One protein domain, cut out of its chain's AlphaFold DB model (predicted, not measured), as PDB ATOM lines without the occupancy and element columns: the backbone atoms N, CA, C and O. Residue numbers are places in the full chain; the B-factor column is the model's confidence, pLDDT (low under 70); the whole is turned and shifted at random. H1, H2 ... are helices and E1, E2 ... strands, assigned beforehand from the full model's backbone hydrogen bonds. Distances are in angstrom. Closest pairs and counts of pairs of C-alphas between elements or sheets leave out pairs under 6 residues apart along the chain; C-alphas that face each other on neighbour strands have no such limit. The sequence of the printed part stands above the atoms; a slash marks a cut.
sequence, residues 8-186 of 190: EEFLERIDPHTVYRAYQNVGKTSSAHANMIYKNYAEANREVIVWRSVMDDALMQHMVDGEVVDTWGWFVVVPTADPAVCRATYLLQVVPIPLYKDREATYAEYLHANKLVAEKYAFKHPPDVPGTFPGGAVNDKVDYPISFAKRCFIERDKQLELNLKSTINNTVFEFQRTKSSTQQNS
ATOM      1  N   GLU A   8     -16.311  40.078  16.771       91.38
ATOM      2  CA  GLU A   8     -16.937  38.788  17.013       91.38
ATOM      3  C   GLU A   8     -16.136  37.700  16.305       91.38
ATOM      4  O   GLU A   8     -15.600  37.899  15.213       91.38
ATOM      5  N   GLU A   9     -16.058  36.536  16.940       91.25
ATOM      6  CA  GLU A   9     -15.389  35.370  16.388       91.25
ATOM      7  C   GLU A   9     -16.227  34.125  16.627       91.25
ATOM      8  O   GLU A   9     -16.737  33.895  17.725       91.25
ATOM      9  N   PHE A  10     -16.320  33.307  15.589       91.94
ATOM     10  CA  PHE A  10     -16.971  32.014  15.616       91.94
ATOM     11  C   PHE A  10     -15.982  30.946  15.155       91.94
ATOM     12  O   PHE A  10     -15.205  31.159  14.224       91.94
ATOM     13  N   LEU A  11     -16.001  29.795  15.821       94.12
ATOM     14  CA  LEU A  11     -15.146  28.663  15.496       94.12
ATOM     15  C   LEU A  11     -16.007  27.415  15.363       94.12
ATOM     16  O   LEU A  11     -16.707  27.029  16.298       94.12
ATOM     17  N   GLU A  12     -15.888  26.758  14.218       95.50
ATOM     18  CA  GLU A  12     -16.559  25.506  13.908       95.50
ATOM     19  C   GLU A  12     -15.527  24.441  13.562       95.50
ATOM     20  O   GLU A  12     -14.651  24.618  12.713       95.50
ATOM     21  N   ARG A  13     -15.634  23.289  14.217       97.38
ATOM     22  CA  ARG A  13     -14.868  22.109  13.839       97.38
ATOM     23  C   ARG A  13     -15.662  21.335  12.790       97.38
ATOM     24  O   ARG A  13     -16.638  20.684  13.143       97.38
ATOM     25  N   ILE A  14     -15.214  21.388  11.537       96.88
ATOM     26  CA  ILE A  14     -15.843  20.673  10.415       96.88
ATOM     27  C   ILE A  14     -15.584  19.166  10.540       96.88
ATOM     28  O   ILE A  14     -16.482  18.351  10.346       96.88
ATOM     29  N   ASP A  15     -14.350  18.791  10.886       96.94
ATOM     30  CA  ASP A  15     -13.928  17.401  11.082       96.94
ATOM     31  C   ASP A  15     -12.738  17.328  12.080       96.94
ATOM     32  O   ASP A  15     -12.317  18.363  12.615       96.94
ATOM     33  N   PRO A  16     -12.176  16.143  12.410       96.38
ATOM     34  CA  PRO A  16     -11.058  16.037  13.359       96.38
ATOM     35  C   PRO A  16      -9.823  16.887  13.010       96.38
ATOM     36  O   PRO A  16      -9.081  17.283  13.914       96.38
ATOM     37  N   HIS A  17      -9.627  17.206  11.732       96.81
ATOM     38  CA  HIS A  17      -8.455  17.885  11.189       96.81
ATOM     39  C   HIS A  17      -8.766  19.217  10.495       96.81
ATOM     40  O   HIS A  17      -7.827  19.937  10.162       96.81
ATOM     41  N   THR A  18     -10.036  19.574  10.304       97.50
ATOM     42  CA  THR A  18     -10.457  20.808   9.631       97.50
ATOM     43  C   THR A  18     -11.242  21.713  10.578       97.50
ATOM     44  O   THR A  18     -12.197  21.283  11.230       97.50
ATOM     45  N   VAL A  19     -10.860  22.989  10.634       97.12
ATOM     46  CA  VAL A  19     -11.524  24.022  11.438       97.12
ATOM     47  C   VAL A  19     -11.855  25.214  10.553       97.12
ATOM     48  O   VAL A  19     -10.991  25.731   9.848       97.12
ATOM     49  N   TYR A  20     -13.098  25.666  10.633       96.25
ATOM     50  CA  TYR A  20     -13.529  26.955  10.125       96.25
ATOM     51  C   TYR A  20     -13.518  27.987  11.254       96.25
ATOM     52  O   TYR A  20     -13.920  27.706  12.383       96.25
ATOM     53  N   ARG A  21     -13.025  29.187  10.959       94.00
ATOM     54  CA  ARG A  21     -12.988  30.317  11.886       94.00
ATOM     55  C   ARG A  21     -13.497  31.547  11.158       94.00
ATOM     56  O   ARG A  21     -12.835  32.004  10.230       94.00
ATOM     57  N   ALA A  22     -14.623  32.086  11.600       93.62
ATOM     58  CA  ALA A  22     -15.164  33.344  11.110       93.62
ATOM     59  C   ALA A  22     -14.817  34.471  12.082       93.62
ATOM     60  O   ALA A  22     -14.875  34.287  13.298       93.62
ATOM     61  N   TYR A  23     -14.451  35.630  11.549       93.12
ATOM     62  CA  TYR A  23     -14.166  36.827  12.336       93.12
ATOM     63  C   TYR A  23     -14.788  38.024  11.641       93.12
ATOM     64  O   TYR A  23     -14.572  38.208  10.442       93.12
ATOM     65  N   GLN A  24     -15.464  38.872  12.408       93.06
ATOM     66  CA  GLN A  24     -15.944  40.160  11.929       93.06
ATOM     67  C   GLN A  24     -15.667  41.262  12.944       93.06
ATOM     68  O   GLN A  24     -15.731  41.049  14.152       93.06
ATOM     69  N   ASN A  25     -15.384  42.465  12.454       92.94
ATOM     70  CA  ASN A  25     -15.391  43.676  13.265       92.94
ATOM     71  C   ASN A  25     -16.086  44.794  12.491       92.94
ATOM     72  O   ASN A  25     -15.680  45.137  11.376       92.94
ATOM     73  N   VAL A  26     -17.145  45.346  13.078       90.25
ATOM     74  CA  VAL A  26     -17.986  46.365  12.449       90.25
ATOM     75  C   VAL A  26     -17.692  47.723  13.079       90.25
ATOM     76  O   VAL A  26     -18.024  47.997  14.231       90.25
ATOM     77  N   GLY A  27     -17.054  48.594  12.301       86.50
ATOM     78  CA  GLY A  27     -16.850  49.997  12.634       86.50
ATOM     79  C   GLY A  27     -18.039  50.868  12.220       86.50
ATOM     80  O   GLY A  27     -19.026  50.403  11.659       86.50
ATOM     81  N   LYS A  28     -17.929  52.182  12.445       84.75
ATOM     82  CA  LYS A  28     -19.012  53.138  12.135       84.75
ATOM     83  C   LYS A  28     -19.362  53.221  10.645       84.75
ATOM     84  O   LYS A  28     -20.504  53.498  10.309       84.75
ATOM     85  N   THR A  29     -18.368  53.068   9.772       84.94
ATOM     86  CA  THR A  29     -18.493  53.287   8.318       84.94
ATOM     87  C   THR A  29     -17.863  52.168   7.489       84.94
ATOM     88  O   THR A  29     -17.731  52.313   6.279       84.94
ATOM     89  N   SER A  30     -17.383  51.101   8.127       87.50
ATOM     90  CA  SER A  30     -16.673  50.004   7.464       87.50
ATOM     91  C   SER A  30     -16.723  48.748   8.321       87.50
ATOM     92  O   SER A  30     -16.654  48.853   9.545       87.50
ATOM     93  N   SER A  31     -16.746  47.579   7.693       91.62
ATOM     94  CA  SER A  31     -16.602  46.278   8.348       91.62
ATOM     95  C   SER A  31     -15.346  45.561   7.842       91.62
ATOM     96  O   SER A  31     -14.847  45.852   6.752       91.62
ATOM     97  N   ALA A  32     -14.791  44.684   8.673       93.31
ATOM     98  CA  ALA A  32     -13.608  43.892   8.369       93.31
ATOM     99  C   ALA A  32     -13.893  42.420   8.666       93.31
ATOM    100  O   ALA A  32     -14.258  42.096   9.797       93.31
ATOM    101  N   HIS A  33     -13.689  41.554   7.677       94.50
ATOM    102  CA  HIS A  33     -14.030  40.132   7.733       94.50
ATOM    103  C   HIS A  33     -12.794  39.263   7.511       94.50
ATOM    104  O   HIS A  33     -12.001  39.504   6.596       94.50
ATOM    105  N   ALA A  34     -12.607  38.261   8.368       93.62
ATOM    106  CA  ALA A  34     -11.450  37.371   8.336       93.62
ATOM    107  C   ALA A  34     -11.836  35.904   8.541       93.62
ATOM    108  O   ALA A  34     -11.446  35.266   9.525       93.62
ATOM    109  N   ASN A  35     -12.586  35.385   7.572       94.88
ATOM    110  CA  ASN A  35     -13.053  34.007   7.547       94.88
ATOM    111  C   ASN A  35     -11.973  33.091   6.974       94.88
ATOM    112  O   ASN A  35     -11.420  33.359   5.912       94.88
ATOM    113  N   MET A  36     -11.650  32.020   7.689       94.94
ATOM    114  CA  MET A  36     -10.499  31.169   7.407       94.94
ATOM    115  C   MET A  36     -10.858  29.702   7.589       94.94
ATOM    116  O   MET A  36     -11.434  29.318   8.607       94.94
ATOM    117  N   ILE A  37     -10.431  28.868   6.645       97.31
ATOM    118  CA  ILE A  37     -10.418  27.414   6.814       97.31
ATOM    119  C   ILE A  37      -8.983  26.988   7.090       97.31
ATOM    120  O   ILE A  37      -8.071  27.345   6.343       97.31
ATOM    121  N   TYR A  38      -8.801  26.206   8.148       97.00
ATOM    122  CA  TYR A  38      -7.551  25.562   8.524       97.00
ATOM    123  C   TYR A  38      -7.698  24.056   8.362       97.00
ATOM    124  O   TYR A  38      -8.719  23.493   8.759       97.00
ATOM    125  N   LYS A  39      -6.667  23.394   7.840       98.06
ATOM    126  CA  LYS A  39      -6.608  21.933   7.781       98.06
ATOM    127  C   LYS A  39      -5.249  21.422   8.229       98.06
ATOM    128  O   LYS A  39      -4.227  21.896   7.741       98.06
ATOM    129  N   ASN A  40      -5.254  20.461   9.146       97.25
ATOM    130  CA  ASN A  40      -4.067  19.727   9.560       97.25
ATOM    131  C   ASN A  40      -3.912  18.447   8.717       97.25
ATOM    132  O   ASN A  40      -4.856  17.675   8.564       97.25
ATOM    133  N   TYR A  41      -2.711  18.211   8.211       96.81
ATOM    134  CA  TYR A  41      -2.263  16.947   7.653       96.81
ATOM    135  C   TYR A  41      -1.161  16.385   8.554       96.81
ATOM    136  O   TYR A  41      -0.032  16.882   8.560       96.81
ATOM    137  N   ALA A  42      -1.505  15.330   9.291       92.56
ATOM    138  CA  ALA A  42      -0.535  14.520  10.012       92.56
ATOM    139  C   ALA A  42       0.089  13.525   9.026       92.56
ATOM    140  O   ALA A  42      -0.586  12.622   8.522       92.56
ATOM    141  N   GLU A  43       1.368  13.712   8.714       93.75
ATOM    142  CA  GLU A  43       2.131  12.833   7.832       93.75
ATOM    143  C   GLU A  43       3.199  12.070   8.627       93.75
ATOM    144  O   GLU A  43       3.595  12.468   9.720       93.75
ATOM    145  N   ALA A  44       3.720  10.973   8.070       91.75
ATOM    146  CA  ALA A  44       4.636  10.076   8.785       91.75
ATOM    147  C   ALA A  44       5.904  10.762   9.335       91.75
ATOM    148  O   ALA A  44       6.493  10.286  10.303       91.75
ATOM    149  N   ASN A  45       6.351  11.853   8.711       93.94
ATOM    150  CA  ASN A  45       7.581  12.562   9.059       93.94
ATOM    151  C   ASN A  45       7.402  14.080   9.205       93.94
ATOM    152  O   ASN A  45       8.406  14.792   9.221       93.94
ATOM    153  N   ARG A  46       6.166  14.591   9.262       94.81
ATOM    154  CA  ARG A  46       5.894  16.022   9.449       94.81
ATOM    155  C   ARG A  46       4.443  16.286   9.834       94.81
ATOM    156  O   ARG A  46       3.545  15.556   9.436       94.81
ATOM    157  N   GLU A  47       4.235  17.400  10.519       95.44
ATOM    158  CA  GLU A  47       2.910  17.990  10.734       95.44
ATOM    159  C   GLU A  47       2.760  19.198   9.812       95.44
ATOM    160  O   GLU A  47       3.668  20.037   9.745       95.44
ATOM    161  N   VAL A  48       1.639  19.289   9.092       96.88
ATOM    162  CA  VAL A  48       1.379  20.376   8.141       96.88
ATOM    163  C   VAL A  48       0.016  20.995   8.405       96.88
ATOM    164  O   VAL A  48      -1.013  20.371   8.180       96.88
ATOM    165  N   ILE A  49      -0.007  22.262   8.797       96.31
ATOM    166  CA  ILE A  49      -1.236  23.051   8.876       96.31
ATOM    167  C   ILE A  49      -1.286  23.951   7.647       96.31
ATOM    168  O   ILE A  49      -0.371  24.742   7.439       96.31
ATOM    169  N   VAL A  50      -2.345  23.863   6.850       97.75
ATOM    170  CA  VAL A  50      -2.611  24.792   5.742       97.75
ATOM    171  C   VAL A  50      -3.803  25.673   6.074       97.75
ATOM    172  O   VAL A  50      -4.694  25.256   6.820       97.75
ATOM    173  N   TRP A  51      -3.852  26.868   5.493       97.38
ATOM    174  CA  TRP A  51      -5.022  27.732   5.599       97.38
ATOM    175  C   TRP A  51      -5.288  28.551   4.341       97.38
ATOM    176  O   TRP A  51      -4.377  28.853   3.563       97.38
ATOM    177  N   ARG A  52      -6.551  28.955   4.181       97.31
ATOM    178  CA  ARG A  52      -7.019  29.852   3.121       97.31
ATOM    179  C   ARG A  52      -8.173  30.714   3.633       97.31
ATOM    180  O   ARG A  52      -9.045  30.206   4.339       97.31
ATOM    181  N   SER A  53      -8.173  31.988   3.250       96.19
ATOM    182  CA  SER A  53      -9.317  32.879   3.432       96.19
ATOM    183  C   SER A  53     -10.533  32.424   2.627       96.19
ATOM    184  O   SER A  53     -10.409  32.066   1.454       96.19
ATOM    185  N   VAL A  54     -11.709  32.500   3.238       95.06
ATOM    186  CA  VAL A  54     -12.999  32.381   2.556       95.06
ATOM    187  C   VAL A  54     -13.374  33.767   2.039       95.06
ATOM    188  O   VAL A  54     -13.589  34.681   2.828       95.06
ATOM    189  N   MET A  55     -13.386  33.927   0.713       92.62
ATOM    190  CA  MET A  55     -13.604  35.225   0.052       92.62
ATOM    191  C   MET A  55     -15.077  35.557  -0.174       92.62
ATOM    192  O   MET A  55     -15.418  36.725  -0.326       92.62
ATOM    193  N   ASP A  56     -15.928  34.536  -0.181       90.44
ATOM    194  CA  ASP A  56     -17.379  34.648  -0.235       90.44
ATOM    195  C   ASP A  56     -17.960  33.565   0.678       90.44
ATOM    196  O   ASP A  56     -17.628  32.384   0.531       90.44
ATOM    197  N   ASP A  57     -18.755  33.978   1.662       88.00
ATOM    198  CA  ASP A  57     -19.414  33.094   2.617       88.00
ATOM    199  C   ASP A  57     -20.924  33.323   2.536       88.00
ATOM    200  O   ASP A  57     -21.441  34.357   2.961       88.00
ATOM    201  N   ALA A  58     -21.639  32.318   2.026       85.12
ATOM    202  CA  ALA A  58     -23.088  32.361   1.862       85.12
ATOM    203  C   ALA A  58     -23.850  32.535   3.190       85.12
ATOM    204  O   ALA A  58     -25.017  32.929   3.177       85.12
ATOM    205  N   LEU A  59     -23.215  32.246   4.332       81.38
ATOM    206  CA  LEU A  59     -23.792  32.437   5.663       81.38
ATOM    207  C   LEU A  59     -23.564  33.857   6.213       81.38
ATOM    208  O   LEU A  59     -24.169  34.218   7.223       81.38
ATOM    209  N   MET A  60     -22.738  34.679   5.554       80.75
ATOM    210  CA  MET A  60     -22.411  36.048   5.966       80.75
ATOM    211  C   MET A  60     -22.783  37.070   4.888       80.75
ATOM    212  O   MET A  60     -21.954  37.569   4.131       80.75
ATOM    213  N   GLN A  61     -24.059  37.457   4.889       68.62
ATOM    214  CA  GLN A  61     -24.670  38.312   3.868       68.62
ATOM    215  C   GLN A  61     -23.998  39.692   3.682       68.62
ATOM    216  O   GLN A  61     -24.110  40.281   2.613       68.62
ATOM    217  N   HIS A  62     -23.283  40.203   4.692       70.94
ATOM    218  CA  HIS A  62     -22.622  41.521   4.673       70.94
ATOM    219  C   HIS A  62     -21.120  41.473   4.371       70.94
ATOM    220  O   HIS A  62     -20.439  42.499   4.472       70.94
ATOM    221  N   MET A  63     -20.577  40.302   4.028       81.88
ATOM    222  CA  MET A  63     -19.150  40.186   3.732       81.88
ATOM    223  C   MET A  63     -18.772  40.944   2.450       81.88
ATOM    224  O   MET A  63     -17.697  41.529   2.380       81.88
ATOM    225  N   VAL A  64     -19.702  41.018   1.491       75.88
ATOM    226  CA  VAL A  64     -19.549  41.724   0.206       75.88
ATOM    227  C   VAL A  64     -19.429  43.246   0.333       75.88
ATOM    228  O   VAL A  64     -18.833  43.882  -0.530       75.88
ATOM    229  N   ASP A  65     -19.970  43.827   1.408       83.25
ATOM    230  CA  ASP A  65     -19.943  45.275   1.656       83.25
ATOM    231  C   ASP A  65     -18.724  45.702   2.497       83.25
ATOM    232  O   ASP A  65     -18.491  46.894   2.722       83.25
ATOM    233  N   GLY A  66     -17.976  44.726   3.017       87.44
ATOM    234  CA  GLY A  66     -16.835  44.927   3.897       87.44
ATOM    235  C   GLY A  66     -15.497  44.639   3.231       87.44
ATOM    236  O   GLY A  66     -15.405  44.127   2.119       87.44
ATOM    237  N   GLU A  67     -14.428  44.943   3.955       92.38
ATOM    238  CA  GLU A  67     -13.084  44.527   3.566       92.38
ATOM    239  C   GLU A  67     -12.869  43.077   4.006       92.38
ATOM    240  O   GLU A  67     -13.073  42.748   5.179       92.38
ATOM    241  N   VAL A  68     -12.428  42.219   3.088       93.38
ATOM    242  CA  VAL A  68     -12.176  40.795   3.350       93.38
ATOM    243  C   VAL A  68     -10.682  40.527   3.281       93.38
ATOM    244  O   VAL A  68     -10.010  40.911   2.323       93.38
ATOM    245  N   VAL A  69     -10.138  39.856   4.296       92.94
ATOM    246  CA  VAL A  69      -8.730  39.459   4.277       92.94
ATOM    247  C   VAL A  69      -8.517  38.361   3.233       92.94
ATOM    248  O   VAL A  69      -9.125  37.298   3.319       92.94
ATOM    249  N   ASP A  70      -7.620  38.569   2.270       94.69
ATOM    250  CA  ASP A  70      -7.212  37.529   1.319       94.69
ATOM    251  C   ASP A  70      -5.798  37.055   1.653       94.69
ATOM    252  O   ASP A  70      -4.786  37.693   1.343       94.69
ATOM    253  N   THR A  71      -5.740  35.921   2.344       94.88
ATOM    254  CA  THR A  71      -4.497  35.289   2.755       94.88
ATOM    255  C   THR A  71      -4.552  33.790   2.552       94.88
ATOM    256  O   THR A  71      -5.610  33.156   2.481       94.88
ATOM    257  N   TRP A  72      -3.376  33.200   2.441       96.88
ATOM    258  CA  TRP A  72      -3.201  31.762   2.514       96.88
ATOM    259  C   TRP A  72      -1.795  31.443   2.973       96.88
ATOM    260  O   TRP A  72      -0.904  32.294   2.958       96.88
ATOM    261  N   GLY A  73      -1.591  30.211   3.398       96.19
ATOM    262  CA  GLY A  73      -0.272  29.798   3.813       96.19
ATOM    263  C   GLY A  73      -0.259  28.415   4.412       96.19
ATOM    264  O   GLY A  73      -1.241  27.668   4.354       96.19
ATOM    265  N   TRP A  74       0.899  28.085   4.959       96.56
ATOM    266  CA  TRP A  74       1.104  26.835   5.655       96.56
ATOM    267  C   TRP A  74       2.160  26.964   6.747       96.56
ATOM    268  O   TRP A  74       3.048  27.818   6.712       96.56
ATOM    269  N   PHE A  75       2.061  26.070   7.721       94.00
ATOM    270  CA  PHE A  75       3.014  25.880   8.796       94.00
ATOM    271  C   PHE A  75       3.404  24.408   8.831       94.00
ATOM    272  O   PHE A  75       2.540  23.543   8.957       94.00
ATOM    273  N   VAL A  76       4.695  24.127   8.683       95.94
ATOM    274  CA  VAL A  76       5.233  22.764   8.646       95.94
ATOM    275  C   VAL A  76       6.224  22.588   9.784       95.94
ATOM    276  O   VAL A  76       7.131  23.405   9.945       95.94
ATOM    277  N   VAL A  77       6.089  21.491  10.526       93.69
ATOM    278  CA  VAL A  77       7.055  21.058  11.541       93.69
ATOM    279  C   VAL A  77       7.667  19.734  11.102       93.69
ATOM    280  O   VAL A  77       6.952  18.758  10.888       93.69
ATOM    281  N   VAL A  78       8.995  19.703  10.961       95.94
ATOM    282  CA  VAL A  78       9.757  18.516  10.536       95.94
ATOM    283  C   VAL A  78      10.788  18.162  11.612       95.94
ATOM    284  O   VAL A  78      11.520  19.058  12.044       95.94
ATOM    285  N   PRO A  79      10.904  16.895  12.047       93.88
ATOM    286  CA  PRO A  79      11.988  16.467  12.922       93.88
ATOM    287  C   PRO A  79      13.347  16.631  12.228       93.88
ATOM    288  O   PRO A  79      13.454  16.608  10.998       93.88
ATOM    289  N   THR A  80      14.403  16.807  13.017       94.12
ATOM    290  CA  THR A  80      15.782  16.795  12.511       94.12
ATOM    291  C   THR A  80      16.485  15.483  12.867       94.12
ATOM    292  O   THR A  80      15.871  14.573  13.417       94.12
ATOM    293  N   ALA A  81      17.776  15.368  12.540       93.88
ATOM    294  CA  ALA A  81      18.587  14.230  12.971       93.88
ATOM    295  C   ALA A  81      18.728  14.154  14.505       93.88
ATOM    296  O   ALA A  81      18.866  13.060  15.045       93.88
ATOM    297  N   ASP A  82      18.675  15.295  15.204       91.81
ATOM    298  CA  ASP A  82      18.541  15.320  16.659       91.81
ATOM    299  C   ASP A  82      17.046  15.213  17.019       91.81
ATOM    300  O   ASP A  82      16.279  16.118  16.675       91.81
ATOM    301  N   PRO A  83      16.603  14.150  17.721       86.69
ATOM    302  CA  PRO A  83      15.201  13.982  18.109       86.69
ATOM    303  C   PRO A  83      14.705  15.061  19.085       86.69
ATOM    304  O   PRO A  83      13.500  15.203  19.274       86.69
ATOM    305  N   ALA A  84      15.608  15.829  19.705       87.19
ATOM    306  CA  ALA A  84      15.273  16.975  20.545       87.19
ATOM    307  C   ALA A  84      15.058  18.278  19.751       87.19
ATOM    308  O   ALA A  84      14.737  19.306  20.350       87.19
ATOM    309  N   VAL A  85      15.264  18.261  18.430       88.69
ATOM    310  CA  VAL A  85      15.216  19.450  17.577       88.69
ATOM    311  C   VAL A  85      14.283  19.208  16.395       88.69
ATOM    312  O   VAL A  85      14.370  18.206  15.683       88.69
ATOM    313  N   CYS A  86      13.417  20.183  16.137       91.44
ATOM    314  CA  CYS A  86      12.592  20.242  14.939       91.44
ATOM    315  C   CYS A  86      12.868  21.535  14.166       91.44
ATOM    316  O   CYS A  86      13.360  22.527  14.707       91.44
ATOM    317  N   ARG A  87      12.537  21.521  12.877       92.31
ATOM    318  CA  ARG A  87      12.497  22.703  12.024       92.31
ATOM    319  C   ARG A  87      11.041  23.067  11.781       92.31
ATOM    320  O   ARG A  87      10.317  22.309  11.140       92.31
ATOM    321  N   ALA A  88      10.652  24.243  12.257       90.62
ATOM    322  CA  ALA A  88       9.390  24.873  11.908       90.62
ATOM    323  C   ALA A  88       9.591  25.796  10.699       90.62
ATOM    324  O   ALA A  88      10.582  26.524  10.613       90.62
ATOM    325  N   THR A  89       8.673  25.769   9.742       92.38
ATOM    326  CA  THR A  89       8.665  26.677   8.590       92.38
ATOM    327  C   THR A  89       7.265  27.243   8.420       92.38
ATOM    328  O   THR A  89       6.296  26.492   8.389       92.38
ATOM    329  N   TYR A  90       7.171  28.568   8.335       89.88
ATOM    330  CA  TYR A  90       5.925  29.311   8.183       89.88
ATOM    331  C   TYR A  90       5.966  30.081   6.867       89.88
ATOM    332  O   TYR A  90       6.882  30.875   6.644       89.88
ATOM    333  N   LEU A  91       4.978  29.849   6.010       92.94
ATOM    334  CA  LEU A  91       4.762  30.610   4.788       92.94
ATOM    335  C   LEU A  91       3.413  31.309   4.884       92.94
ATOM    336  O   LEU A  91       2.405  30.674   5.183       92.94
ATOM    337  N   LEU A  92       3.397  32.602   4.579       90.88
ATOM    338  CA  LEU A  92       2.189  33.408   4.498       90.88
ATOM    339  C   LEU A  92       2.228  34.231   3.215       90.88
ATOM    340  O   LEU A  92       3.173  34.987   2.985       90.88
ATOM    341  N   GLN A  93       1.176  34.111   2.416       92.69
ATOM    342  CA  GLN A  93       0.871  35.029   1.337       92.69
ATOM    343  C   GLN A  93      -0.318  35.895   1.746       92.69
ATOM    344  O   GLN A  93      -1.338  35.393   2.216       92.69
ATOM    345  N   VAL A  94      -0.170  37.201   1.541       89.69
ATOM    346  CA  VAL A  94      -1.188  38.215   1.818       89.69
ATOM    347  C   VAL A  94      -1.393  39.015   0.544       89.69
ATOM    348  O   VAL A  94      -0.426  39.568   0.012       89.69
ATOM    349  N   VAL A  95      -2.626  39.090   0.054       89.19
ATOM    350  CA  VAL A  95      -2.971  40.069  -0.978       89.19
ATOM    351  C   VAL A  95      -3.109  41.426  -0.284       89.19
ATOM    352  O   VAL A  95      -3.865  41.548   0.684       89.19
ATOM    353  N   PRO A  96      -2.334  42.441  -0.692       84.56
ATOM    354  CA  PRO A  96      -2.325  43.710   0.009       84.56
ATOM    355  C   PRO A  96      -3.638  44.463  -0.212       84.56
ATOM    356  O   PRO A  96      -4.094  44.622  -1.339       84.56
ATOM    357  N   ILE A  97      -4.193  45.003   0.873       85.69
ATOM    358  CA  ILE A  97      -5.273  45.993   0.796       85.69
ATOM    359  C   ILE A  97      -4.701  47.273   0.168       85.69
ATOM    360  O   ILE A  97      -3.618  47.704   0.601       85.69
ATOM    361  N   PRO A  98      -5.403  47.901  -0.797       87.25
ATOM    362  CA  PRO A  98      -4.980  49.163  -1.392       87.25
ATOM    363  C   PRO A  98      -4.627  50.214  -0.335       87.25
ATOM    364  O   PRO A  98      -5.371  50.435   0.622       87.25
ATOM    365  N   LEU A  99      -3.475  50.877  -0.494       85.94
ATOM    366  CA  LEU A  99      -3.076  51.963   0.416       85.94
ATOM    367  C   LEU A  99      -3.867  53.253   0.165       85.94
ATOM    368  O   LEU A  99      -4.045  54.049   1.087       85.94
ATOM    369  N   TYR A 100      -4.334  53.451  -1.067       87.56
ATOM    370  CA  TYR A 100      -5.058  54.636  -1.514       87.56
ATOM    371  C   TYR A 100      -6.354  54.212  -2.213       87.56
ATOM    372  O   TYR A 100      -6.423  53.126  -2.785       87.56
ATOM    373  N   LYS A 101      -7.387  55.058  -2.148       84.50
ATOM    374  CA  LYS A 101      -8.703  54.778  -2.757       84.50
ATOM    375  C   LYS A 101      -8.777  55.172  -4.230       84.50
ATOM    376  O   LYS A 101      -9.597  54.646  -4.970       84.50
ATOM    377  N   ASP A 102      -7.965  56.141  -4.616       91.69
ATOM    378  CA  ASP A 102      -8.025  56.879  -5.875       91.69
ATOM    379  C   ASP A 102      -6.893  56.514  -6.842       91.69
ATOM    380  O   ASP A 102      -6.929  56.907  -8.007       91.69
ATOM    381  N   ARG A 103      -5.894  55.753  -6.382       93.31
ATOM    382  CA  ARG A 103      -4.784  55.290  -7.214       93.31
ATOM    383  C   ARG A 103      -4.152  54.007  -6.699       93.31
ATOM    384  O   ARG A 103      -4.228  53.680  -5.516       93.31
ATOM    385  N   GLU A 104      -3.412  53.348  -7.578       90.88
ATOM    386  CA  GLU A 104      -2.529  52.260  -7.181       90.88
ATOM    387  C   GLU A 104      -1.311  52.788  -6.410       90.88
ATOM    388  O   GLU A 104      -0.754  53.857  -6.693       90.88
ATOM    389  N   ALA A 105      -0.898  52.020  -5.403       92.19
ATOM    390  CA  ALA A 105       0.355  52.247  -4.706       92.19
ATOM    391  C   ALA A 105       1.502  51.558  -5.447       92.19
ATOM    392  O   ALA A 105       1.373  50.437  -5.940       92.19
ATOM    393  N   THR A 106       2.655  52.214  -5.479       94.56
ATOM    394  CA  THR A 106       3.884  51.623  -6.001       94.56
ATOM    395  C   THR A 106       4.396  50.523  -5.069       94.56
ATOM    396  O   THR A 106       4.119  50.498  -3.866       94.56
ATOM    397  N   TYR A 107       5.230  49.629  -5.599       91.81
ATOM    398  CA  TYR A 107       5.885  48.594  -4.795       91.81
ATOM    399  C   TYR A 107       6.695  49.176  -3.620       91.81
ATOM    400  O   TYR A 107       6.655  48.645  -2.510       91.81
ATOM    401  N   ALA A 108       7.387  50.301  -3.832       94.94
ATOM    402  CA  ALA A 108       8.157  50.976  -2.788       94.94
ATOM    403  C   ALA A 108       7.264  51.494  -1.645       94.94
ATOM    404  O   ALA A 108       7.638  51.385  -0.476       94.94
ATOM    405  N   GLU A 109       6.068  51.997  -1.961       93.19
ATOM    406  CA  GLU A 109       5.087  52.434  -0.961       93.19
ATOM    407  C   GLU A 109       4.552  51.253  -0.143       93.19
ATOM    408  O   GLU A 109       4.496  51.338   1.086       93.19
ATOM    409  N   TYR A 110       4.246  50.120  -0.789       90.88
ATOM    410  CA  TYR A 110       3.871  48.895  -0.077       90.88
ATOM    411  C   TYR A 110       4.982  48.397   0.846       90.88
ATOM    412  O   TYR A 110       4.718  48.063   2.002       90.88
ATOM    413  N   LEU A 111       6.230  48.373   0.370       91.06
ATOM    414  CA  LEU A 111       7.371  47.982   1.194       91.06
ATOM    415  C   LEU A 111       7.551  48.903   2.401       91.06
ATOM    416  O   LEU A 111       7.785  48.415   3.508       91.06
ATOM    417  N   HIS A 112       7.419  50.217   2.211       92.25
ATOM    418  CA  HIS A 112       7.528  51.184   3.299       92.25
ATOM    419  C   HIS A 112       6.413  50.999   4.337       92.25
ATOM    420  O   HIS A 112       6.696  50.869   5.528       92.25
ATOM    421  N   ALA A 113       5.160  50.880   3.886       90.56
ATOM    422  CA  ALA A 113       4.013  50.605   4.748       90.56
ATOM    423  C   ALA A 113       4.192  49.302   5.548       90.56
ATOM    424  O   ALA A 113       3.981  49.271   6.760       90.56
ATOM    425  N   ASN A 114       4.625  48.226   4.886       89.12
ATOM    426  CA  ASN A 114       4.856  46.934   5.532       89.12
ATOM    427  C   ASN A 114       6.035  46.975   6.510       89.12
ATOM    428  O   ASN A 114       5.991  46.302   7.538       89.12
ATOM    429  N   LYS A 115       7.070  47.779   6.238       91.62
ATOM    430  CA  LYS A 115       8.165  48.013   7.186       91.62
ATOM    431  C   LYS A 115       7.647  48.667   8.468       91.62
ATOM    432  O   LYS A 115       7.929  48.143   9.541       91.62
ATOM    433  N   LEU A 116       6.859  49.737   8.357       92.31
ATOM    434  CA  LEU A 116       6.297  50.437   9.518       92.31
ATOM    435  C   LEU A 116       5.356  49.541  10.329       92.31
ATOM    436  O   LEU A 116       5.433  49.515  11.555       92.31
ATOM    437  N   VAL A 117       4.518  48.743   9.659       91.06
ATOM    438  CA  VAL A 117       3.680  47.735  10.329       91.06
ATOM    439  C   VAL A 117       4.545  46.698  11.050       91.06
ATOM    440  O   VAL A 117       4.311  46.412  12.222       91.06
ATOM    441  N   ALA A 118       5.572  46.156  10.393       90.38
ATOM    442  CA  ALA A 118       6.455  45.165  11.000       90.38
ATOM    443  C   ALA A 118       7.227  45.702  12.213       90.38
ATOM    444  O   ALA A 118       7.456  44.955  13.165       90.38
ATOM    445  N   GLU A 119       7.610  46.979  12.189       91.88
ATOM    446  CA  GLU A 119       8.244  47.669  13.314       91.88
ATOM    447  C   GLU A 119       7.249  47.935  14.448       91.88
ATOM    448  O   GLU A 119       7.551  47.625  15.601       91.88
ATOM    449  N   LYS A 120       6.046  48.435  14.132       91.81
ATOM    450  CA  LYS A 120       4.992  48.705  15.118       91.81
ATOM    451  C   LYS A 120       4.558  47.442  15.856       91.81
ATOM    452  O   LYS A 120       4.438  47.464  17.071       91.81
ATOM    453  N   TYR A 121       4.346  46.333  15.154       90.06
ATOM    454  CA  TYR A 121       3.867  45.084  15.763       90.06
ATOM    455  C   TYR A 121       4.996  44.107  16.113       90.06
ATOM    456  O   TYR A 121       4.732  42.978  16.525       90.06
ATOM    457  N   ALA A 122       6.254  44.534  15.970       90.75
ATOM    458  CA  ALA A 122       7.443  43.765  16.321       90.75
ATOM    459  C   ALA A 122       7.490  42.349  15.703       90.75
ATOM    460  O   ALA A 122       8.025  41.420  16.312       90.75
ATOM    461  N   PHE A 123       6.978  42.187  14.475       86.00
ATOM    462  CA  PHE A 123       6.979  40.908  13.743       86.00
ATOM    463  C   PHE A 123       8.396  40.393  13.440       86.00
ATOM    464  O   PHE A 123       8.598  39.207  13.206       86.00
ATOM    465  N   LYS A 124       9.393  41.289  13.429       86.00
ATOM    466  CA  LYS A 124      10.804  40.968  13.152       86.00
ATOM    467  C   LYS A 124      11.654  40.804  14.415       86.00
ATOM    468  O   LYS A 124      12.872  40.685  14.304       86.00
ATOM    469  N   HIS A 125      11.050  40.861  15.601       87.81
ATOM    470  CA  HIS A 125      11.806  40.741  16.842       87.81
ATOM    471  C   HIS A 125      12.337  39.306  16.991       87.81
ATOM    472  O   HIS A 125      11.542  38.366  16.885       87.81
ATOM    473  N   PRO A 126      13.649  39.110  17.208       88.94
ATOM    474  CA  PRO A 126      14.203  37.777  17.414       88.94
ATOM    475  C   PRO A 126      13.614  37.132  18.678       88.94
ATOM    476  O   PRO A 126      13.052  37.828  19.523       88.94
ATOM    477  N   PRO A 127      13.710  35.804  18.825       88.81
ATOM    478  CA  PRO A 127      13.294  35.158  20.059       88.81
ATOM    479  C   PRO A 127      14.176  35.601  21.234       88.81
ATOM    480  O   PRO A 127      15.391  35.733  21.084       88.81
ATOM    481  N   ASP A 128      13.564  35.775  22.407       86.12
ATOM    482  CA  ASP A 128      14.258  36.182  23.638       86.12
ATOM    483  C   ASP A 128      15.291  35.131  24.087       86.12
ATOM    484  O   ASP A 128      16.326  35.453  24.668       86.12
ATOM    485  N   VAL A 129      15.009  33.856  23.791       86.44
ATOM    486  CA  VAL A 129      15.863  32.703  24.102       86.44
ATOM    487  C   VAL A 129      16.044  31.850  22.840       86.44
ATOM    488  O   VAL A 129      15.051  31.550  22.168       86.44
ATOM    489  N   PRO A 130      17.266  31.397  22.499       86.25
ATOM    490  CA  PRO A 130      17.475  30.498  21.366       86.25
ATOM    491  C   PRO A 130      16.566  29.260  21.421       86.25
ATOM    492  O   PRO A 130      16.454  28.606  22.456       86.25
ATOM    493  N   GLY A 131      15.911  28.944  20.303       83.19
ATOM    494  CA  GLY A 131      14.964  27.826  20.199       83.19
ATOM    495  C   GLY A 131      13.523  28.149  20.614       83.19
ATOM    496  O   GLY A 131      12.654  27.300  20.448       83.19
ATOM    497  N   THR A 132      13.249  29.362  21.107       87.25
ATOM    498  CA  THR A 132      11.880  29.856  21.343       87.25
ATOM    499  C   THR A 132      11.337  30.612  20.126       87.25
ATOM    500  O   THR A 132      12.065  30.872  19.164       87.25
ATOM    501  N   PHE A 133      10.042  30.929  20.125       87.94
ATOM    502  CA  PHE A 133       9.383  31.583  18.996       87.94
ATOM    503  C   PHE A 133       9.677  33.103  18.955       87.94
ATOM    504  O   PHE A 133       9.671  33.750  20.012       87.94
ATOM    505  N   PRO A 134       9.930  33.692  17.764       88.56
ATOM    506  CA  PRO A 134      10.168  35.131  17.599       88.56
ATOM    507  C   PRO A 134       8.924  35.973  17.916       88.56
ATOM    508  O   PRO A 134       7.823  35.447  18.051       88.56
ATOM    509  N   GLY A 135       9.101  37.291  18.021       86.12
ATOM    510  CA  GLY A 135       8.008  38.244  18.228       86.12
ATOM    511  C   GLY A 135       8.148  39.073  19.500       86.12
ATOM    512  O   GLY A 135       8.550  38.567  20.548       86.12
ATOM    513  N   GLY A 136       7.824  40.363  19.414       86.00
ATOM    514  CA  GLY A 136       7.918  41.312  20.528       86.00
ATOM    515  C   GLY A 136       6.576  41.941  20.904       86.00
ATOM    516  O   GLY A 136       5.553  41.693  20.260       86.00
ATOM    517  N   ALA A 137       6.595  42.779  21.942       87.06
ATOM    518  CA  ALA A 137       5.471  43.649  22.280       87.06
ATOM    519  C   ALA A 137       5.248  44.718  21.194       87.06
ATOM    520  O   ALA A 137       6.174  45.077  20.464       87.06
ATOM    521  N   VAL A 138       4.018  45.233  21.101       88.38
ATOM    522  CA  VAL A 138       3.690  46.359  20.216       88.38
ATOM    523  C   VAL A 138       4.529  47.579  20.614       88.38
ATOM    524  O   VAL A 138       4.688  47.885  21.793       88.38
ATOM    525  N   ASN A 139       5.097  48.257  19.622       89.12
ATOM    526  CA  ASN A 139       5.890  49.462  19.780       89.12
ATOM    527  C   ASN A 139       5.024  50.701  19.527       89.12
ATOM    528  O   ASN A 139       4.895  51.174  18.395       89.12
ATOM    529  N   ASP A 140       4.485  51.261  20.607       87.75
ATOM    530  CA  ASP A 140       3.602  52.434  20.561       87.75
ATOM    531  C   ASP A 140       4.296  53.719  20.079       87.75
ATOM    532  O   ASP A 140       3.630  54.704  19.770       87.75
ATOM    533  N   LYS A 141       5.631  53.717  19.964       88.19
ATOM    534  CA  LYS A 141       6.395  54.855  19.425       88.19
ATOM    535  C   LYS A 141       6.317  54.953  17.902       88.19
ATOM    536  O   LYS A 141       6.676  55.988  17.348       88.19
ATOM    537  N   VAL A 142       5.898  53.884  17.219       85.56
ATOM    538  CA  VAL A 142       5.713  53.885  15.765       85.56
ATOM    539  C   VAL A 142       4.283  54.311  15.463       85.56
ATOM    540  O   VAL A 142       3.334  53.520  15.564       85.56
ATOM    541  N   ASP A 143       4.132  55.577  15.083       84.94
ATOM    542  CA  ASP A 143       2.872  56.079  14.559       84.94
ATOM    543  C   ASP A 143       2.803  55.859  13.046       84.94
ATOM    544  O   ASP A 143       3.683  56.261  12.285       84.94
ATOM    545  N   TYR A 144       1.762  55.159  12.618       83.94
ATOM    546  CA  TYR A 144       1.482  54.902  11.215       83.94
ATOM    547  C   TYR A 144      -0.035  54.805  11.057       83.94
ATOM    548  O   TYR A 144      -0.655  53.951  11.708       83.94
ATOM    549  N   PRO A 145      -0.656  55.663  10.230       83.19
ATOM    550  CA  PRO A 145      -2.086  55.600   9.995       83.19
ATOM    551  C   PRO A 145      -2.414  54.318   9.227       83.19
ATOM    552  O   PRO A 145      -2.012  54.124   8.082       83.19
ATOM    553  N   ILE A 146      -3.157  53.429   9.880       85.62
ATOM    554  CA  ILE A 146      -3.639  52.171   9.310       85.62
ATOM    555  C   ILE A 146      -5.157  52.276   9.184       85.62
ATOM    556  O   ILE A 146      -5.821  52.688  10.143       85.62
ATOM    557  N   SER A 147      -5.697  51.896   8.020       87.75
ATOM    558  CA  SER A 147      -7.144  51.813   7.802       87.75
ATOM    559  C   SER A 147      -7.799  50.878   8.822       87.75
ATOM    560  O   SER A 147      -7.153  49.987   9.374       87.75
ATOM    561  N   PHE A 148      -9.094  51.071   9.072       89.38
ATOM    562  CA  PHE A 148      -9.837  50.259  10.036       89.38
ATOM    563  C   PHE A 148      -9.663  48.751   9.785       89.38
ATOM    564  O   PHE A 148      -9.240  48.028  10.686       89.38
ATOM    565  N   ALA A 149      -9.901  48.292   8.555       89.00
ATOM    566  CA  ALA A 149      -9.811  46.874   8.224       89.00
ATOM    567  C   ALA A 149      -8.390  46.324   8.355       89.00
ATOM    568  O   ALA A 149      -8.173  45.303   9.007       89.00
ATOM    569  N   LYS A 150      -7.395  47.049   7.829       88.62
ATOM    570  CA  LYS A 150      -5.993  46.633   7.933       88.62
ATOM    571  C   LYS A 150      -5.544  46.541   9.396       88.62
ATOM    572  O   LYS A 150      -4.801  45.629   9.738       88.62
ATOM    573  N   ARG A 151      -6.019  47.435  10.270       89.75
ATOM    574  CA  ARG A 151      -5.755  47.356  11.713       89.75
ATOM    575  C   ARG A 151      -6.387  46.108  12.320       89.75
ATOM    576  O   ARG A 151      -5.679  45.377  13.001       89.75
ATOM    577  N   CYS A 152      -7.660  45.838  12.018       90.44
ATOM    578  CA  CYS A 152      -8.356  44.643  12.499       90.44
ATOM    579  C   CYS A 152      -7.591  43.362  12.145       90.44
ATOM    580  O   CYS A 152      -7.389  42.510  13.005       90.44
ATOM    581  N   PHE A 153      -7.121  43.246  10.901       90.75
ATOM    582  CA  PHE A 153      -6.375  42.068  10.457       90.75
ATOM    583  C   PHE A 153      -5.008  41.958  11.128       90.75
ATOM    584  O   PHE A 153      -4.672  40.893  11.634       90.75
ATOM    585  N   ILE A 154      -4.246  43.054  11.215       89.75
ATOM    586  CA  ILE A 154      -2.925  43.022  11.854       89.75
ATOM    587  C   ILE A 154      -3.034  42.703  13.350       89.75
ATOM    588  O   ILE A 154      -2.248  41.909  13.859       89.75
ATOM    589  N   GLU A 155      -3.987  43.300  14.066       88.69
ATOM    590  CA  GLU A 155      -4.182  43.037  15.497       88.69
ATOM    591  C   GLU A 155      -4.621  41.591  15.742       88.69
ATOM    592  O   GLU A 155      -4.073  40.925  16.624       88.69
ATOM    593  N   ARG A 156      -5.539  41.068  14.919       88.19
ATOM    594  CA  ARG A 156      -5.936  39.654  14.945       88.19
ATOM    595  C   ARG A 156      -4.743  38.728  14.695       88.19
ATOM    596  O   ARG A 156      -4.537  37.772  15.443       88.19
ATOM    597  N   ASP A 157      -3.945  39.003  13.668       86.94
ATOM    598  CA  ASP A 157      -2.783  38.180  13.321       86.94
ATOM    599  C   ASP A 157      -1.696  38.274  14.395       86.94
ATOM    600  O   ASP A 157      -1.064  37.270  14.733       86.94
ATOM    601  N   LYS A 158      -1.540  39.443  15.027       87.88
ATOM    602  CA  LYS A 158      -0.650  39.610  16.174       87.88
ATOM    603  C   LYS A 158      -1.105  38.777  17.372       87.88
ATOM    604  O   LYS A 158      -0.272  38.191  18.062       87.88
ATOM    605  N   GLN A 159      -2.408  38.679  17.626       86.44
ATOM    606  CA  GLN A 159      -2.925  37.795  18.674       86.44
ATOM    607  C   GLN A 159      -2.639  36.320  18.367       86.44
ATOM    608  O   GLN A 159      -2.250  35.577  19.269       86.44
ATOM    609  N   LEU A 160      -2.786  35.901  17.106       84.69
ATOM    610  CA  LEU A 160      -2.432  34.546  16.679       84.69
ATOM    611  C   LEU A 160      -0.938  34.262  16.892       84.69
ATOM    612  O   LEU A 160      -0.599  33.231  17.469       84.69
ATOM    613  N   GLU A 161      -0.059  35.186  16.493       87.94
ATOM    614  CA  GLU A 161       1.388  35.091  16.721       87.94
ATOM    615  C   GLU A 161       1.714  34.948  18.213       87.94
ATOM    616  O   GLU A 161       2.477  34.063  18.591       87.94
ATOM    617  N   LEU A 162       1.121  35.778  19.076       87.88
ATOM    618  CA  LEU A 162       1.380  35.737  20.519       87.88
ATOM    619  C   LEU A 162       0.901  34.429  21.161       87.88
ATOM    620  O   LEU A 162       1.587  33.886  22.030       87.88
ATOM    621  N   ASN A 163      -0.241  33.900  20.716       86.69
ATOM    622  CA  ASN A 163      -0.724  32.595  21.164       86.69
ATOM    623  C   ASN A 163       0.232  31.481  20.717       86.69
ATOM    624  O   ASN A 163       0.628  30.654  21.537       86.69
ATOM    625  N   LEU A 164       0.669  31.501  19.452       86.62
ATOM    626  CA  LEU A 164       1.632  30.536  18.922       86.62
ATOM    627  C   LEU A 164       2.970  30.610  19.673       86.62
ATOM    628  O   LEU A 164       3.501  29.573  20.075       86.62
ATOM    629  N   LYS A 165       3.466  31.827  19.945       89.50
ATOM    630  CA  LYS A 165       4.657  32.069  20.769       89.50
ATOM    631  C   LYS A 165       4.507  31.444  22.149       89.50
ATOM    632  O   LYS A 165       5.387  30.702  22.576       89.50
ATOM    633  N   SER A 166       3.399  31.710  22.837       90.69
ATOM    634  CA  SER A 166       3.162  31.164  24.175       90.69
ATOM    635  C   SER A 166       3.120  29.634  24.167       90.69
ATOM    636  O   SER A 166       3.812  29.009  24.969       90.69
ATOM    637  N   THR A 167       2.380  29.024  23.238       90.69
ATOM    638  CA  THR A 167       2.258  27.562  23.141       90.69
ATOM    639  C   THR A 167       3.597  26.890  22.837       90.69
ATOM    640  O   THR A 167       3.967  25.929  23.517       90.69
ATOM    641  N   ILE A 168       4.352  27.398  21.858       88.69
ATOM    642  CA  ILE A 168       5.658  26.832  21.489       88.69
ATOM    643  C   ILE A 168       6.650  26.988  22.638       88.69
ATOM    644  O   ILE A 168       7.307  26.018  23.011       88.69
ATOM    645  N   ASN A 169       6.734  28.175  23.241       92.19
ATOM    646  CA  ASN A 169       7.682  28.428  24.321       92.19
ATOM    647  C   ASN A 169       7.397  27.532  25.529       92.19
ATOM    648  O   ASN A 169       8.324  26.922  26.055       92.19
ATOM    649  N   ASN A 170       6.127  27.380  25.915       91.94
ATOM    650  CA  ASN A 170       5.736  26.472  26.994       91.94
ATOM    651  C   ASN A 170       6.146  25.028  26.684       91.94
ATOM    652  O   ASN A 170       6.760  24.376  27.525       91.94
ATOM    653  N   THR A 171       5.902  24.565  25.455       90.19
ATOM    654  CA  THR A 171       6.292  23.215  25.013       90.19
ATOM    655  C   THR A 171       7.811  23.010  25.098       90.19
ATOM    656  O   THR A 171       8.282  21.989  25.602       90.19
ATOM    657  N   VAL A 172       8.598  23.998  24.659       89.06
ATOM    658  CA  VAL A 172      10.067  23.963  24.733       89.06
ATOM    659  C   VAL A 172      10.546  23.926  26.187       89.06
ATOM    660  O   VAL A 172      11.404  23.108  26.526       89.06
ATOM    661  N   PHE A 173       9.985  24.764  27.061       90.75
ATOM    662  CA  PHE A 173      10.364  24.800  28.475       90.75
ATOM    663  C   PHE A 173      10.012  23.498  29.205       90.75
ATOM    664  O   PHE A 173      10.821  22.985  29.982       90.75
ATOM    665  N   GLU A 174       8.841  22.923  28.932       91.19
ATOM    666  CA  GLU A 174       8.434  21.633  29.492       91.19
ATOM    667  C   GLU A 174       9.357  20.497  29.046       91.19
ATOM    668  O   GLU A 174       9.788  19.683  29.875       91.19
ATOM    669  N   PHE A 175       9.724  20.474  27.764       88.88
ATOM    670  CA  PHE A 175      10.669  19.500  27.227       88.88
ATOM    671  C   PHE A 175      12.048  19.620  27.896       88.88
ATOM    672  O   PHE A 175      12.603  18.622  28.367       88.88
ATOM    673  N   GLN A 176      12.580  20.841  28.015       88.00
ATOM    674  CA  GLN A 176      13.865  21.102  28.671       88.00
ATOM    675  C   GLN A 176      13.855  20.667  30.141       88.00
ATOM    676  O   GLN A 176      14.764  19.957  30.578       88.00
ATOM    677  N   ARG A 177      12.797  21.006  30.888       88.75
ATOM    678  CA  ARG A 177      12.630  20.602  32.294       88.75
ATOM    679  C   ARG A 177      12.631  19.078  32.452       88.75
ATOM    680  O   ARG A 177      13.295  18.538  33.341       88.75
ATOM    681  N   THR A 178      11.924  18.379  31.567       88.69
ATOM    682  CA  THR A 178      11.837  16.910  31.582       88.69
ATOM    683  C   THR A 178      13.193  16.271  31.272       88.69
ATOM    684  O   THR A 178      13.619  15.342  31.966       88.69
ATOM    685  N   LYS A 179      13.941  16.823  30.310       83.50
ATOM    686  CA  LYS A 179      15.295  16.362  29.968       83.50
ATOM    687  C   LYS A 179      16.276  16.526  31.137       83.50
ATOM    688  O   LYS A 179      16.981  15.572  31.467       83.50
ATOM    689  N   SER A 180      16.276  17.684  31.807       79.12
ATOM    690  CA  SER A 180      17.150  17.947  32.961       79.12
ATOM    691  C   SER A 180      16.871  17.008  34.138       79.12
ATOM    692  O   SER A 180      17.808  16.451  34.707       79.12
ATOM    693  N   SER A 181      15.594  16.755  34.456       72.81
ATOM    694  CA  SER A 181      15.222  15.818  35.530       72.81
ATOM    695  C   SER A 181      15.636  14.369  35.237       72.81
ATOM    696  O   SER A 181      16.072  13.645  36.132       72.81
ATOM    697  N   THR A 182      15.579  13.956  33.968       71.69
ATOM    698  CA  THR A 182      15.992  12.613  33.537       71.69
ATOM    699  C   THR A 182      17.513  12.440  33.629       71.69
ATOM    700  O   THR A 182      17.979  11.417  34.128       71.69
ATOM    701  N   GLN A 183      18.293  13.457  33.237       64.50
ATOM    702  CA  GLN A 183      19.759  13.439  33.360       64.50
ATOM    703  C   GLN A 183      20.241  13.458  34.821       64.50
ATOM    704  O   GLN A 183      21.180  12.742  35.168       64.50
ATOM    705  N   GLN A 184      19.582  14.214  35.705       57.28
ATOM    706  CA  GLN A 184      19.909  14.211  37.138       57.28
ATOM    707  C   GLN A 184      19.650  12.846  37.792       57.28
ATOM    708  O   GLN A 184      20.480  12.370  38.564       57.28
ATOM    709  N   ASN A 185      18.563  12.163  37.424       55.56
ATOM    710  CA  ASN A 185      18.257  10.828  37.945       55.56
ATOM    711  C   ASN A 185      19.215   9.732  37.445       55.56
ATOM    712  O   ASN A 185      19.394   8.732  38.141       55.56
ATOM    713  N   SER A 186      19.846   9.904  36.277       56.75
ATOM    714  CA  SER A 186      20.885   8.977  35.799       56.75
ATOM    715  C   SER A 186      22.231   9.145  36.508       56.75
ATOM    716  O   SER A 186      22.948   8.163  36.649       56.75
TER     717      SER A 186
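What this domain is: This is residues 8 to 186 of the 190 residues of an uncharacterized protein of Aphanomyces euteiches (UniProt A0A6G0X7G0). A twisted antiparallel sheet of seven strands is grazed at E2 and E3 by the first residues of one long helix, H2, whose last residues, 180 to 186, stick out free. The short helix H1 lies off the sheet between two long loops, residues 95 to 106 and 121 to 147. The printed part has 179 residues, with E1 to E7 first along the chain and then H1 and H2; the sheet is branched at E2, and the class is mixed, helices and strands. The whole is only just loose, close to compact, with a radius of gyration of the C-alphas of 19.2 A, and elongated, spanning 69 by 42 by 27 A.

Where its parts are: E1 is residues 8 to 13, with C-alpha 8 at (-16.937, 38.788, 17.013). E2 is residues 18 to 26, 26.8 A long, and E3 is residues 31 to 33. E4, residues 36 to 43, is 22.3 A long, and E5, residues 46 to 53, is 23.5 A. E6, residues 71 to 79, is 27.0 A long, and E7, residues 86 to 94, is 26.2 A. H1, residues 107 to 120, is 19.9 A long. H2, residues 148 to 186, is 57.5 A long, from C-alpha 148 at (-9.837, 50.259, 10.036) to C-alpha 186 at (20.885, 8.977, 35.799).

How they stand to each other: E1 E2 E3 and E4 E5 E6 E7 form two meanders, each strand the antiparallel neighbour of the one before. E2 has three neighbours: E1 beside residues 19 to 24 on one side, E3 beside 23 to 26 and E4 beside 18 to 21 on the other side. Within hydrogen-bond range are N 10 and O 22 of the hairpin E1 and E2, 2.9 A, N 25 and O 32 of the hairpin E2 and E3, 2.9 A, and N 21 and O 36 of E2 and E4, 2.8 A. E3 runs on into E4 across two residues, at 16 degrees. Farther along the sheet, N 41 and O 48 of the hairpin E4 and E5 are 2.7 A apart, N 75 and O 49 of the hairpin E5 and E6 2.8 A, and N 89 and O 76 of the hairpin E6 and E7 2.8 A. H2 only grazes the sheet, with its residues 148 to 156; the closest C-alphas of E3 and H2 are those of Ala 32 and Ala 149, 4.8 A apart. H1 is not on the sheet, and it is only just apart from H2, at 8.3 A. In H1 and H2 every O i to N i+4 pair is within hydrogen-bond range.

The domain as a whole: The two C-alphas farthest apart are those of Asp 102 and Ser 186, 69.8 A. Residues 101 to 108, of which 107 and 108 belong to H1, also stand free. The printed part has no cut. The links E5 to E6, E7 to H1 and H1 to H2 are long, with 17, 12 and 27 residues. The mean pLDDT of the printed part is 89.4; residue 61 and residues 183 to 186 are under 70.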